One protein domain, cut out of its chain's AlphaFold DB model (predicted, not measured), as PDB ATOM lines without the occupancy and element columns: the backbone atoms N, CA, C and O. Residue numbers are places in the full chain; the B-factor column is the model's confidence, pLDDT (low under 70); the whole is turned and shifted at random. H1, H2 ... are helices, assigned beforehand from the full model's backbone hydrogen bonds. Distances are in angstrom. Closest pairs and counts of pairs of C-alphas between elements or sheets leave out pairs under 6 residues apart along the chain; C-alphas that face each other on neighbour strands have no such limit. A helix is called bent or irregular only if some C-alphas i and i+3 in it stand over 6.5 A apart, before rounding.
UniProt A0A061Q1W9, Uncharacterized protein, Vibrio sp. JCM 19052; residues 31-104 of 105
ATOM      1  N   SER A  31     170.222 187.188 122.826       94.69
ATOM      2  CA  SER A  31     168.935 187.892 122.770       94.69
ATOM      3  C   SER A  31     168.989 189.090 121.824       94.69
ATOM      4  O   SER A  31     168.113 189.221 120.979       94.69
ATOM      5  N   ALA A  32     170.046 189.905 121.896       95.38
ATOM      6  CA  ALA A  32     170.224 191.052 121.009       95.38
ATOM      7  C   ALA A  32     170.378 190.613 119.544       95.38
ATOM      8  O   ALA A  32     169.774 191.195 118.651       95.38
ATOM      9  N   LEU A  33     171.125 189.534 119.291       96.56
ATOM     10  CA  LEU A  33     171.269 188.963 117.948       96.56
ATOM     11  C   LEU A  33     169.938 188.441 117.387       96.56
ATOM     12  O   LEU A  33     169.650 188.650 116.210       96.56
ATOM     13  N   LEU A  34     169.112 187.785 118.211       96.81
ATOM     14  CA  LEU A  34     167.770 187.340 117.816       96.81
ATOM     15  C   LEU A  34     166.841 188.521 117.530       96.81
ATOM     16  O   LEU A  34     166.120 188.509 116.532       96.81
ATOM     17  N   GLU A  35     166.859 189.542 118.385       94.75
ATOM     18  CA  GLU A  35     166.094 190.769 118.174       94.75
ATOM     19  C   GLU A  35     166.512 191.449 116.873       94.75
ATOM     20  O   GLU A  35     165.645 191.808 116.081       94.75
ATOM     21  N   CYS A  36     167.812 191.527 116.581       96.25
ATOM     22  CA  CYS A  36     168.301 192.073 115.322       96.25
ATOM     23  C   CYS A  36     167.942 191.220 114.108       96.25
ATOM     24  O   CYS A  36     167.469 191.767 113.114       96.25
ATOM     25  N   ALA A  37     168.042 189.891 114.195       96.50
ATOM     26  CA  ALA A  37     167.591 188.996 113.130       96.50
ATOM     27  C   ALA A  37     166.115 189.234 112.760       96.50
ATOM     28  O   ALA A  37     165.742 189.170 111.587       96.50
ATOM     29  N   ASN A  38     165.274 189.518 113.757       95.50
ATOM     30  CA  ASN A  38     163.847 189.755 113.563       95.50
ATOM     31  C   ASN A  38     163.535 191.202 113.152       95.50
ATOM     32  O   ASN A  38     162.707 191.419 112.267       95.50
ATOM     33  N   ALA A  39     164.216 192.191 113.734       94.56
ATOM     34  CA  ALA A  39     164.070 193.603 113.391       94.56
ATOM     35  C   ALA A  39     164.572 193.918 111.975       94.56
ATOM     36  O   ALA A  39     164.009 194.780 111.305       94.56
ATOM     37  N   SER A  40     165.551 193.163 111.463       94.19
ATOM     38  CA  SER A  40     165.977 193.204 110.056       94.19
ATOM     39  C   SER A  40     164.904 192.725 109.066       94.19
ATOM     40  O   SER A  40     165.159 192.674 107.867       94.19
ATOM     41  N   ASN A  41     163.700 192.381 109.535       89.75
ATOM     42  CA  ASN A  41     162.521 192.168 108.698       89.75
ATOM     43  C   ASN A  41     161.659 193.441 108.525       89.75
ATOM     44  O   ASN A  41     160.618 193.385 107.868       89.75
ATOM     45  N   ALA A  42     162.044 194.570 109.134       88.94
ATOM     46  CA  ALA A  42     161.388 195.861 108.937       88.94
ATOM     47  C   ALA A  42     161.541 196.348 107.486       88.94
ATOM     48  O   ALA A  42     162.550 196.079 106.837       88.94
ATOM     49  N   ARG A  43     160.571 197.120 106.974       85.00
ATOM     50  CA  ARG A  43     160.564 197.571 105.567       85.00
ATOM     51  C   ARG A  43     161.811 198.351 105.154       85.00
ATOM     52  O   ARG A  43     162.239 198.239 104.012       85.00
ATOM     53  N   ALA A  44     162.369 199.146 106.063       85.44
ATOM     54  CA  ALA A  44     163.560 199.953 105.812       85.44
ATOM     55  C   ALA A  44     164.887 199.212 106.080       85.44
ATOM     56  O   ALA A  44     165.949 199.842 106.042       85.44
ATOM     57  N   ALA A  45     164.845 197.916 106.407       91.69
ATOM     58  CA  ALA A  45     166.043 197.126 106.641       91.69
ATOM     59  C   ALA A  45     166.732 196.720 105.333       91.69
ATOM     60  O   ALA A  45     166.094 196.591 104.288       91.69
ATOM     61  N   VAL A  46     168.049 196.512 105.397       95.06
ATOM     62  CA  VAL A  46     168.805 195.923 104.289       95.06
ATOM     63  C   VAL A  46     168.387 194.449 104.193       95.06
ATOM     64  O   VAL A  46     168.526 193.736 105.194       95.06
ATOM     65  N   PRO A  47     167.850 193.983 103.048       90.25
ATOM     66  CA  PRO A  47     167.240 192.654 102.938       90.25
ATOM     67  C   PRO A  47     168.152 191.500 103.373       90.25
ATOM     68  O   PRO A  47     167.694 190.520 103.965       90.25
ATOM     69  N   GLU A  48     169.450 191.624 103.112       95.44
ATOM     70  CA  GLU A  48     170.463 190.606 103.369       95.44
ATOM     71  C   GLU A  48     170.770 190.443 104.863       95.44
ATOM     72  O   GLU A  48     171.067 189.338 105.315       95.44
ATOM     73  N   HIS A  49     170.645 191.506 105.666       96.44
ATOM     74  CA  HIS A  49     171.055 191.486 107.078       96.44
ATOM     75  C   HIS A  49     170.304 190.421 107.881       96.44
ATOM     76  O   HIS A  49     170.899 189.746 108.721       96.44
ATOM     77  N   ARG A  50     169.016 190.196 107.587       96.12
ATOM     78  CA  ARG A  50     168.237 189.133 108.240       96.12
ATOM     79  C   ARG A  50     168.836 187.751 107.983       96.12
ATOM     80  O   ARG A  50     168.869 186.928 108.897       96.12
ATOM     81  N   ALA A  51     169.255 187.470 106.749       96.50
ATOM     82  CA  ALA A  51     169.873 186.191 106.420       96.50
ATOM     83  C   ALA A  51     171.197 186.030 107.175       96.50
ATOM     84  O   ALA A  51     171.410 184.989 107.792       96.50
ATOM     85  N   MET A  52     171.989 187.099 107.240       97.56
ATOM     86  CA  MET A  52     173.328 187.090 107.832       97.56
ATOM     87  C   MET A  52     173.261 186.868 109.345       97.56
ATOM     88  O   MET A  52     173.948 185.999 109.877       97.56
ATOM     89  N   PHE A  53     172.354 187.557 110.047       97.81
ATOM     90  CA  PHE A  53     172.121 187.310 111.474       97.81
ATOM     91  C   PHE A  53     171.670 185.875 111.753       97.81
ATOM     92  O   PHE A  53     172.141 185.247 112.700       97.81
ATOM     93  N   ARG A  54     170.753 185.338 110.938       97.62
ATOM     94  CA  ARG A  54     170.251 183.968 111.120       97.62
ATOM     95  C   ARG A  54     171.336 182.937 110.835       97.62
ATOM     96  O   ARG A  54     171.448 181.977 111.590       97.62
ATOM     97  N   HIS A  55     172.136 183.141 109.793       97.81
ATOM     98  CA  HIS A  55     173.249 182.260 109.473       97.81
ATOM     99  C   HIS A  55     174.314 182.294 110.575       97.81
ATOM    100  O   HIS A  55     174.688 181.233 111.067       97.81
ATOM    101  N   TYR A  56     174.689 183.478 111.067       97.94
ATOM    102  CA  TYR A  56     175.586 183.634 112.215       97.94
ATOM    103  C   TYR A  56     175.063 182.922 113.472       97.94
ATOM    104  O   TYR A  56     175.784 182.162 114.117       97.94
ATOM    105  N   LEU A  57     173.781 183.102 113.808       98.38
ATOM    106  CA  LEU A  57     173.156 182.423 114.947       98.38
ATOM    107  C   LEU A  57     173.205 180.891 114.812       98.38
ATOM    108  O   LEU A  57     173.386 180.194 115.811       98.38
ATOM    109  N   MET A  58     173.059 180.359 113.598       97.94
ATOM    110  CA  MET A  58     173.139 178.919 113.347       97.94
ATOM    111  C   MET A  58     174.579 178.398 113.389       97.94
ATOM    112  O   MET A  58     174.836 177.394 114.050       97.94
ATOM    113  N   ALA A  59     175.502 179.075 112.706       97.69
ATOM    114  CA  ALA A  59     176.889 178.647 112.553       97.69
ATOM    115  C   ALA A  59     177.696 178.810 113.849       97.69
ATOM    116  O   ALA A  59     178.371 177.876 114.275       97.69
ATOM    117  N   GLU A  60     177.567 179.961 114.512       97.81
ATOM    118  CA  GLU A  60     178.443 180.351 115.625       97.81
ATOM    119  C   GLU A  60     177.772 180.233 116.994       97.81
ATOM    120  O   GLU A  60     178.437 180.048 118.014       97.81
ATOM    121  N   ARG A  61     176.440 180.351 117.051       97.25
ATOM    122  CA  ARG A  61     175.687 180.332 118.321       97.25
ATOM    123  C   ARG A  61     174.874 179.054 118.535       97.25
ATOM    124  O   ARG A  61     174.236 178.919 119.577       97.25
ATOM    125  N   GLY A  62     174.910 178.113 117.589       97.69
ATOM    126  CA  GLY A  62     174.280 176.795 117.716       97.69
ATOM    127  C   GLY A  62     172.749 176.806 117.683       97.69
ATOM    128  O   GLY A  62     172.124 175.863 118.168       97.69
ATOM    129  N   TYR A  63     172.132 177.854 117.132       98.19
ATOM    130  CA  TYR A  63     170.683 177.898 116.958       98.19
ATOM    131  C   TYR A  63     170.235 176.965 115.836       98.19
ATOM    132  O   TYR A  63     170.859 176.866 114.782       98.19
ATOM    133  N   THR A  64     169.089 176.321 116.021       98.19
ATOM    134  CA  THR A  64     168.420 175.587 114.947       98.19
ATOM    135  C   THR A  64     167.462 176.495 114.184       98.19
ATOM    136  O   THR A  64     166.947 177.489 114.705       98.19
ATOM    137  N   PHE A  65     167.122 176.104 112.954       95.75
ATOM    138  CA  PHE A  65     166.083 176.790 112.183       95.75
ATOM    139  C   PHE A  65     164.753 176.892 112.951       95.75
ATOM    140  O   PHE A  65     164.105 177.939 112.918       95.75
ATOM    141  N   SER A  66     164.353 175.831 113.667       97.69
ATOM    142  CA  SER A  66     163.099 175.822 114.428       97.69
ATOM    143  C   SER A  66     163.119 176.835 115.572       97.69
ATOM    144  O   SER A  66     162.130 177.528 115.771       97.69
ATOM    145  N   GLN A  67     164.248 176.982 116.276       97.75
ATOM    146  CA  GLN A  67     164.397 177.993 117.326       97.75
ATOM    147  C   GLN A  67     164.294 179.415 116.760       97.75
ATOM    148  O   GLN A  67     163.583 180.243 117.323       97.75
ATOM    149  N   LEU A  68     164.937 179.683 115.619       97.38
ATOM    150  CA  LEU A  68     164.849 180.986 114.951       97.38
ATOM    151  C   LEU A  68     163.430 181.290 114.456       97.38
ATOM    152  O   LEU A  68     162.969 182.423 114.548       97.38
ATOM    153  N   SER A  69     162.727 180.282 113.936       95.69
ATOM    154  CA  SER A  69     161.335 180.431 113.511       95.69
ATOM    155  C   SER A  69     160.410 180.732 114.689       95.69
ATOM    156  O   SER A  69     159.567 181.618 114.572       95.69
ATOM    157  N   SER A  70     160.570 180.035 115.818       96.00
ATOM    158  CA  SER A  70     159.783 180.305 117.027       96.00
ATOM    159  C   SER A  70     160.044 181.712 117.562       96.00
ATOM    160  O   SER A  70     159.092 182.438 117.837       96.00
ATOM    161  N   ALA A  71     161.311 182.134 117.622       95.44
ATOM    162  CA  ALA A  71     161.679 183.480 118.057       95.44
ATOM    163  C   ALA A  71     161.066 184.569 117.159       95.44
ATOM    164  O   ALA A  71     160.607 185.593 117.654       95.44
ATOM    165  N   GLU A  72     161.004 184.346 115.843       94.44
ATOM    166  CA  GLU A  72     160.337 185.267 114.916       94.44
ATOM    167  C   GLU A  72     158.826 185.356 115.178       94.44
ATOM    168  O   GLU A  72     158.248 186.444 115.132       94.44
ATOM    169  N   THR A  73     158.169 184.226 115.462       94.38
ATOM    170  CA  THR A  73     156.748 184.206 115.832       94.38
ATOM    171  C   THR A  73     156.501 184.968 117.132       94.38
ATOM    172  O   THR A  73     155.590 185.794 117.182       94.38
ATOM    173  N   GLU A  74     157.323 184.740 118.156       93.62
ATOM    174  CA  GLU A  74     157.241 185.442 119.441       93.62
ATOM    175  C   GLU A  74     157.478 186.946 119.280       93.62
ATOM    176  O   GLU A  74     156.698 187.748 119.787       93.62
ATOM    177  N   PHE A  75     158.488 187.340 118.503       90.19
ATOM    178  CA  PHE A  75     158.786 188.741 118.218       90.19
ATOM    179  C   PHE A  75     157.621 189.446 117.511       90.19
ATOM    180  O   PHE A  75     157.222 190.540 117.903       90.19
ATOM    181  N   LYS A  76     157.002 188.805 116.510       89.94
ATOM    182  CA  LYS A  76     155.807 189.351 115.841       89.94
ATOM    183  C   LYS A  76     154.620 189.476 116.797       89.94
ATOM    184  O   LYS A  76     153.869 190.445 116.708       89.94
ATOM    185  N   ALA A  77     154.460 188.530 117.723       92.44
ATOM    186  CA  ALA A  77     153.384 188.549 118.713       92.44
ATOM    187  C   ALA A  77     153.511 189.699 119.728       92.44
ATOM    188  O   ALA A  77     152.502 190.106 120.301       92.44
ATOM    189  N   GLN A  78     154.707 190.272 119.911       88.81
ATOM    190  CA  GLN A  78     154.900 191.467 120.745       88.81
ATOM    191  C   GLN A  78     154.198 192.709 120.175       88.81
ATOM    192  O   GLN A  78     154.011 193.684 120.900       88.81
ATOM    193  N   GLY A  79     153.791 192.689 118.898       86.19
ATOM    194  CA  GLY A  79     153.005 193.769 118.296       86.19
ATOM    195  C   GLY A  79     153.744 195.106 118.265       86.19
ATOM    196  O   GLY A  79     153.130 196.160 118.423       86.19
ATOM    197  N   MET A  80     155.069 195.065 118.120       84.62
ATOM    198  CA  MET A  80     155.895 196.263 118.128       84.62
ATOM    199  C   MET A  80     155.580 197.145 116.911       84.62
ATOM    200  O   MET A  80     155.505 196.662 115.783       84.62
ATOM    201  N   ASP A  81     155.392 198.441 117.163       90.12
ATOM    202  CA  ASP A  81     155.105 199.438 116.130       90.12
ATOM    203  C   ASP A  81     156.200 199.467 115.051       90.12
ATOM    204  O   ASP A  81     157.392 199.416 115.367       90.12
ATOM    205  N   GLU A  82     155.796 199.578 113.784       87.12
ATOM    206  CA  GLU A  82     156.706 199.518 112.634       87.12
ATOM    207  C   GLU A  82     157.760 200.635 112.679       87.12
ATOM    208  O   GLU A  82     158.936 200.378 112.433       87.12
ATOM    209  N   THR A  83     157.387 201.846 113.107       90.31
ATOM    210  CA  THR A  83     158.330 202.969 113.237       90.31
ATOM    211  C   THR A  83     159.361 202.695 114.327       90.31
ATOM    212  O   THR A  83     160.552 202.951 114.143       90.31
ATOM    213  N   LYS A  84     158.924 202.133 115.462       90.50
ATOM    214  CA  LYS A  84     159.834 201.737 116.548       90.50
ATOM    215  C   LYS A  84     160.777 200.621 116.115       90.50
ATOM    216  O   LYS A  84     161.956 200.672 116.446       90.50
ATOM    217  N   MET A  85     160.276 199.652 115.356       91.00
ATOM    218  CA  MET A  85     161.075 198.551 114.823       91.00
ATOM    219  C   MET A  85     162.126 199.048 113.829       91.00
ATOM    220  O   MET A  85     163.284 198.647 113.907       91.00
ATOM    221  N   GLU A  86     161.752 199.965 112.935       92.81
ATOM    222  CA  GLU A  86     162.702 200.596 112.023       92.81
ATOM    223  C   GLU A  86     163.775 201.389 112.761       92.81
ATOM    224  O   GLU A  86     164.945 201.338 112.381       92.81
ATOM    225  N   GLN A  87     163.387 202.146 113.791       92.94
ATOM    226  CA  GLN A  87     164.337 202.910 114.585       92.94
ATOM    227  C   GLN A  87     165.293 201.976 115.325       92.94
ATOM    228  O   GLN A  87     166.499 202.170 115.225       92.94
ATOM    229  N   PHE A  88     164.772 200.934 115.974       91.75
ATOM    230  CA  PHE A  88     165.577 199.917 116.647       91.75
ATOM    231  C   PHE A  88     166.562 199.242 115.687       91.75
ATOM    232  O   PHE A  88     167.750 199.167 115.979       91.75
ATOM    233  N   TYR A  89     166.113 198.834 114.496       94.12
ATOM    234  CA  TYR A  89     167.018 198.283 113.489       94.12
ATOM    235  C   TYR A  89     168.124 199.282 113.112       94.12
ATOM    236  O   TYR A  89     169.299 198.917 113.067       94.12
ATOM    237  N   LYS A  90     167.766 200.547 112.853       93.88
ATOM    238  CA  LYS A  90     168.721 201.589 112.447       93.88
ATOM    239  C   LYS A  90     169.757 201.883 113.533       93.88
ATOM    240  O   LYS A  90     170.896 202.156 113.166       93.88
ATOM    241  N   THR A  91     169.376 201.854 114.812       92.50
ATOM    242  CA  THR A  91     170.272 202.207 115.925       92.50
ATOM    243  C   THR A  91     171.063 201.022 116.464       92.50
ATOM    244  O   THR A  91     172.247 201.177 116.734       92.50
ATOM    245  N   GLU A  92     170.447 199.843 116.584       91.88
ATOM    246  CA  GLU A  92     171.054 198.703 117.286       91.88
ATOM    247  C   GLU A  92     171.582 197.611 116.347       91.88
ATOM    248  O   GLU A  92     172.496 196.876 116.710       91.88
ATOM    249  N   CYS A  93     171.020 197.477 115.141       94.94
ATOM    250  CA  CYS A  93     171.216 196.267 114.333       94.94
ATOM    251  C   CYS A  93     171.939 196.498 113.013       94.94
ATOM    252  O   CYS A  93     172.652 195.612 112.546       94.94
ATOM    253  N   LYS A  94     171.764 197.667 112.395       95.50
ATOM    254  CA  LYS A  94     172.259 197.938 111.044       95.50
ATOM    255  C   LYS A  94     173.771 197.743 110.926       95.50
ATOM    256  O   LYS A  94     174.227 197.122 109.975       95.50
ATOM    257  N   GLU A  95     174.547 198.265 111.872       94.88
ATOM    258  CA  GLU A  95     176.013 198.176 111.824       94.88
ATOM    259  C   GLU A  95     176.509 196.738 112.029       94.88
ATOM    260  O   GLU A  95     177.399 196.286 111.313       94.88
ATOM    261  N   ALA A  96     175.884 195.980 112.934       95.44
ATOM    262  CA  ALA A  96     176.195 194.567 113.131       95.44
ATOM    263  C   ALA A  96     175.794 193.709 111.915       95.44
ATOM    264  O   ALA A  96     176.546 192.823 111.514       95.44
ATOM    265  N   GLY A  97     174.651 193.999 111.285       95.81
ATOM    266  CA  GLY A  97     174.220 193.334 110.053       95.81
ATOM    267  C   GLY A  97     175.168 193.612 108.887       95.81
ATOM    268  O   GLY A  97     175.537 192.695 108.155       95.81
ATOM    269  N   GLU A  98     175.638 194.854 108.773       96.38
ATOM    270  CA  GLU A  98     176.631 195.259 107.779       96.38
ATOM    271  C   GLU A  98     177.983 194.582 108.023       96.38
ATOM    272  O   GLU A  98     178.641 194.130 107.087       96.38
ATOM    273  N   TYR A  99     178.393 194.456 109.285       95.44
ATOM    274  CA  TYR A  99     179.592 193.713 109.649       95.44
ATOM    275  C   TYR A  99     179.494 192.243 109.221       95.44
ATOM    276  O   TYR A  99     180.396 191.754 108.543       95.44
ATOM    277  N   LEU A 100     178.392 191.559 109.556       96.00
ATOM    278  CA  LEU A 100     178.173 190.155 109.185       96.00
ATOM    279  C   LEU A 100     178.168 189.952 107.666       96.00
ATOM    280  O   LEU A 100     178.803 189.021 107.174       96.00
ATOM    281  N   TYR A 101     177.501 190.845 106.935       95.19
ATOM    282  CA  TYR A 101     177.484 190.831 105.475       95.19
ATOM    283  C   TYR A 101     178.897 190.950 104.887       95.19
ATOM    284  O   TYR A 101     179.290 190.162 104.031       95.19
ATOM    285  N   ASN A 102     179.698 191.892 105.394       94.81
ATOM    286  CA  ASN A 102     181.049 192.136 104.890       94.81
ATOM    287  C   ASN A 102     182.032 190.987 105.161       94.81
ATOM    288  O   ASN A 102     183.018 190.854 104.435       94.81
ATOM    289  N   ILE A 103     181.779 190.156 106.175       94.12
ATOM    290  CA  ILE A 103     182.607 188.978 106.473       94.12
ATOM    291  C   ILE A 103     182.040 187.673 105.889       94.12
ATOM    292  O   ILE A 103     182.637 186.617 106.087       94.12
ATOM    293  N   GLY A 104     180.938 187.743 105.136       90.69
ATOM    294  CA  GLY A 104     180.413 186.625 104.351       90.69
ATOM    295  C   GLY A 104     179.575 185.610 105.128       90.69
ATOM    296  O   GLY A 104     179.541 184.442 104.730       90.69
TER     297      GLY A 104
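AT A GLANCE: This is residues 31 to 104 of the 105 residues of an uncharacterized protein of Vibrio sp. JCM 19052 (UniProt A0A061Q1W9). A short helix, H1, is the core of a small all-helix body, and the other three helices wrap round it: H2 folds back along H1 as a helical hairpin, H3 crosses H1 on another side, and the sharply bent H4 packs on H1 with its first arm, H4a, and crosses H2 with its second arm, H4b. H3 and H4 are held apart from each other, with H1 between H3 and H4a. The printed part has 74 residues with four named helices, in the order H1, H2, H3, H4 along the chain, and no named strand; the class is all helix, and the packing is mostly crossed, with one of the four tilted pairs that touch at a shallow tilt. The whole is compact, with a radius of gyration of the C-alphas of 11.4 A, and rounded, with spans of 30 by 26 by 17 A.

IN THESE COORDINATES: The printed part opens with H1, residues 31 to 39, which measures 12.0 A from C-alpha 31 at (168.935, 187.892, 122.770) to C-alpha 39. After a short link of seven residues comes H2, residues 47 to 59, 19.5 A long. H2 is neither bent nor irregular, but only just: C-alphas 47 and 50 are 6.4 A apart. A tight link of five residues leads to H3, residues 65 to 77, which runs 18.5 A from C-alpha 65 at (166.083, 176.790, 112.183). A tight link of four residues follows, and then H4, residues 82 to 102, the longest helix with 21 residues. By its hydrogen bonds H4 was assigned as one helix, but it is bent: C-alphas 92 and 95 are 7.4 A apart. Its arms are H4a, residues 82 to 92, 15.1 A long, and H4b, residues 95 to 102, 10.5 A long, ending at C-alpha 102 at (181.049, 192.136, 104.890); residues 93 and 94 belong to neither arm.

HOW THE PARTS SIT: H1 is the hub, touching three other helices, and its centre is the nearest to the mean of the C-alphas, at 4.1 A. H1 and H2 form a helical hairpin: they touch, with the C-alphas of Ala 37 and Arg 50 the closest at 4.9 A, and run opposite ways at a shallow tilt of 31 degrees. H3 touches H1, closest at the C-alphas of Asn 38 and Glu 72, 5.9 A apart; their lines are about perpendicular at 72 degrees, only just past a steep tilt. H4a touches H1, closest at the C-alphas of Ala 39 and Tyr 89, 5.5 A apart, at a steep tilt of 49 degrees, opposite ways. H4a and H4b stand at 71 degrees, only just about perpendicular. Beyond the bend, H4b touches H2, closest at the C-alphas of His 49 and Gly 97, 4.7 A apart, about perpendicular at 81 degrees. H4b and H1 are near each other. H2 and H3 are close but not clearly touching, with the C-alphas of Arg 54 and Leu 68 at 7.3 A. H2 and H4a are apart, and H3 is apart from both H4a and H4b. In H1, H3, H4a and H4b every O i to N i+4 pair is within hydrogen-bond range; in H2, 8 of 9 are.

THE WHOLE: The two C-alphas farthest apart are those of Gly 79 and Ile 103, at 32.2 A, while those of Ser 31 and Gly 104, the first and last printed, are 21.7 A apart. The printed part, residues 31 to 104 of a chain of 105, has no cut and no long link. The mean pLDDT of the printed part is 94.1, and no printed residue is under 70; H4a has a mean of 92 and H2 of 97.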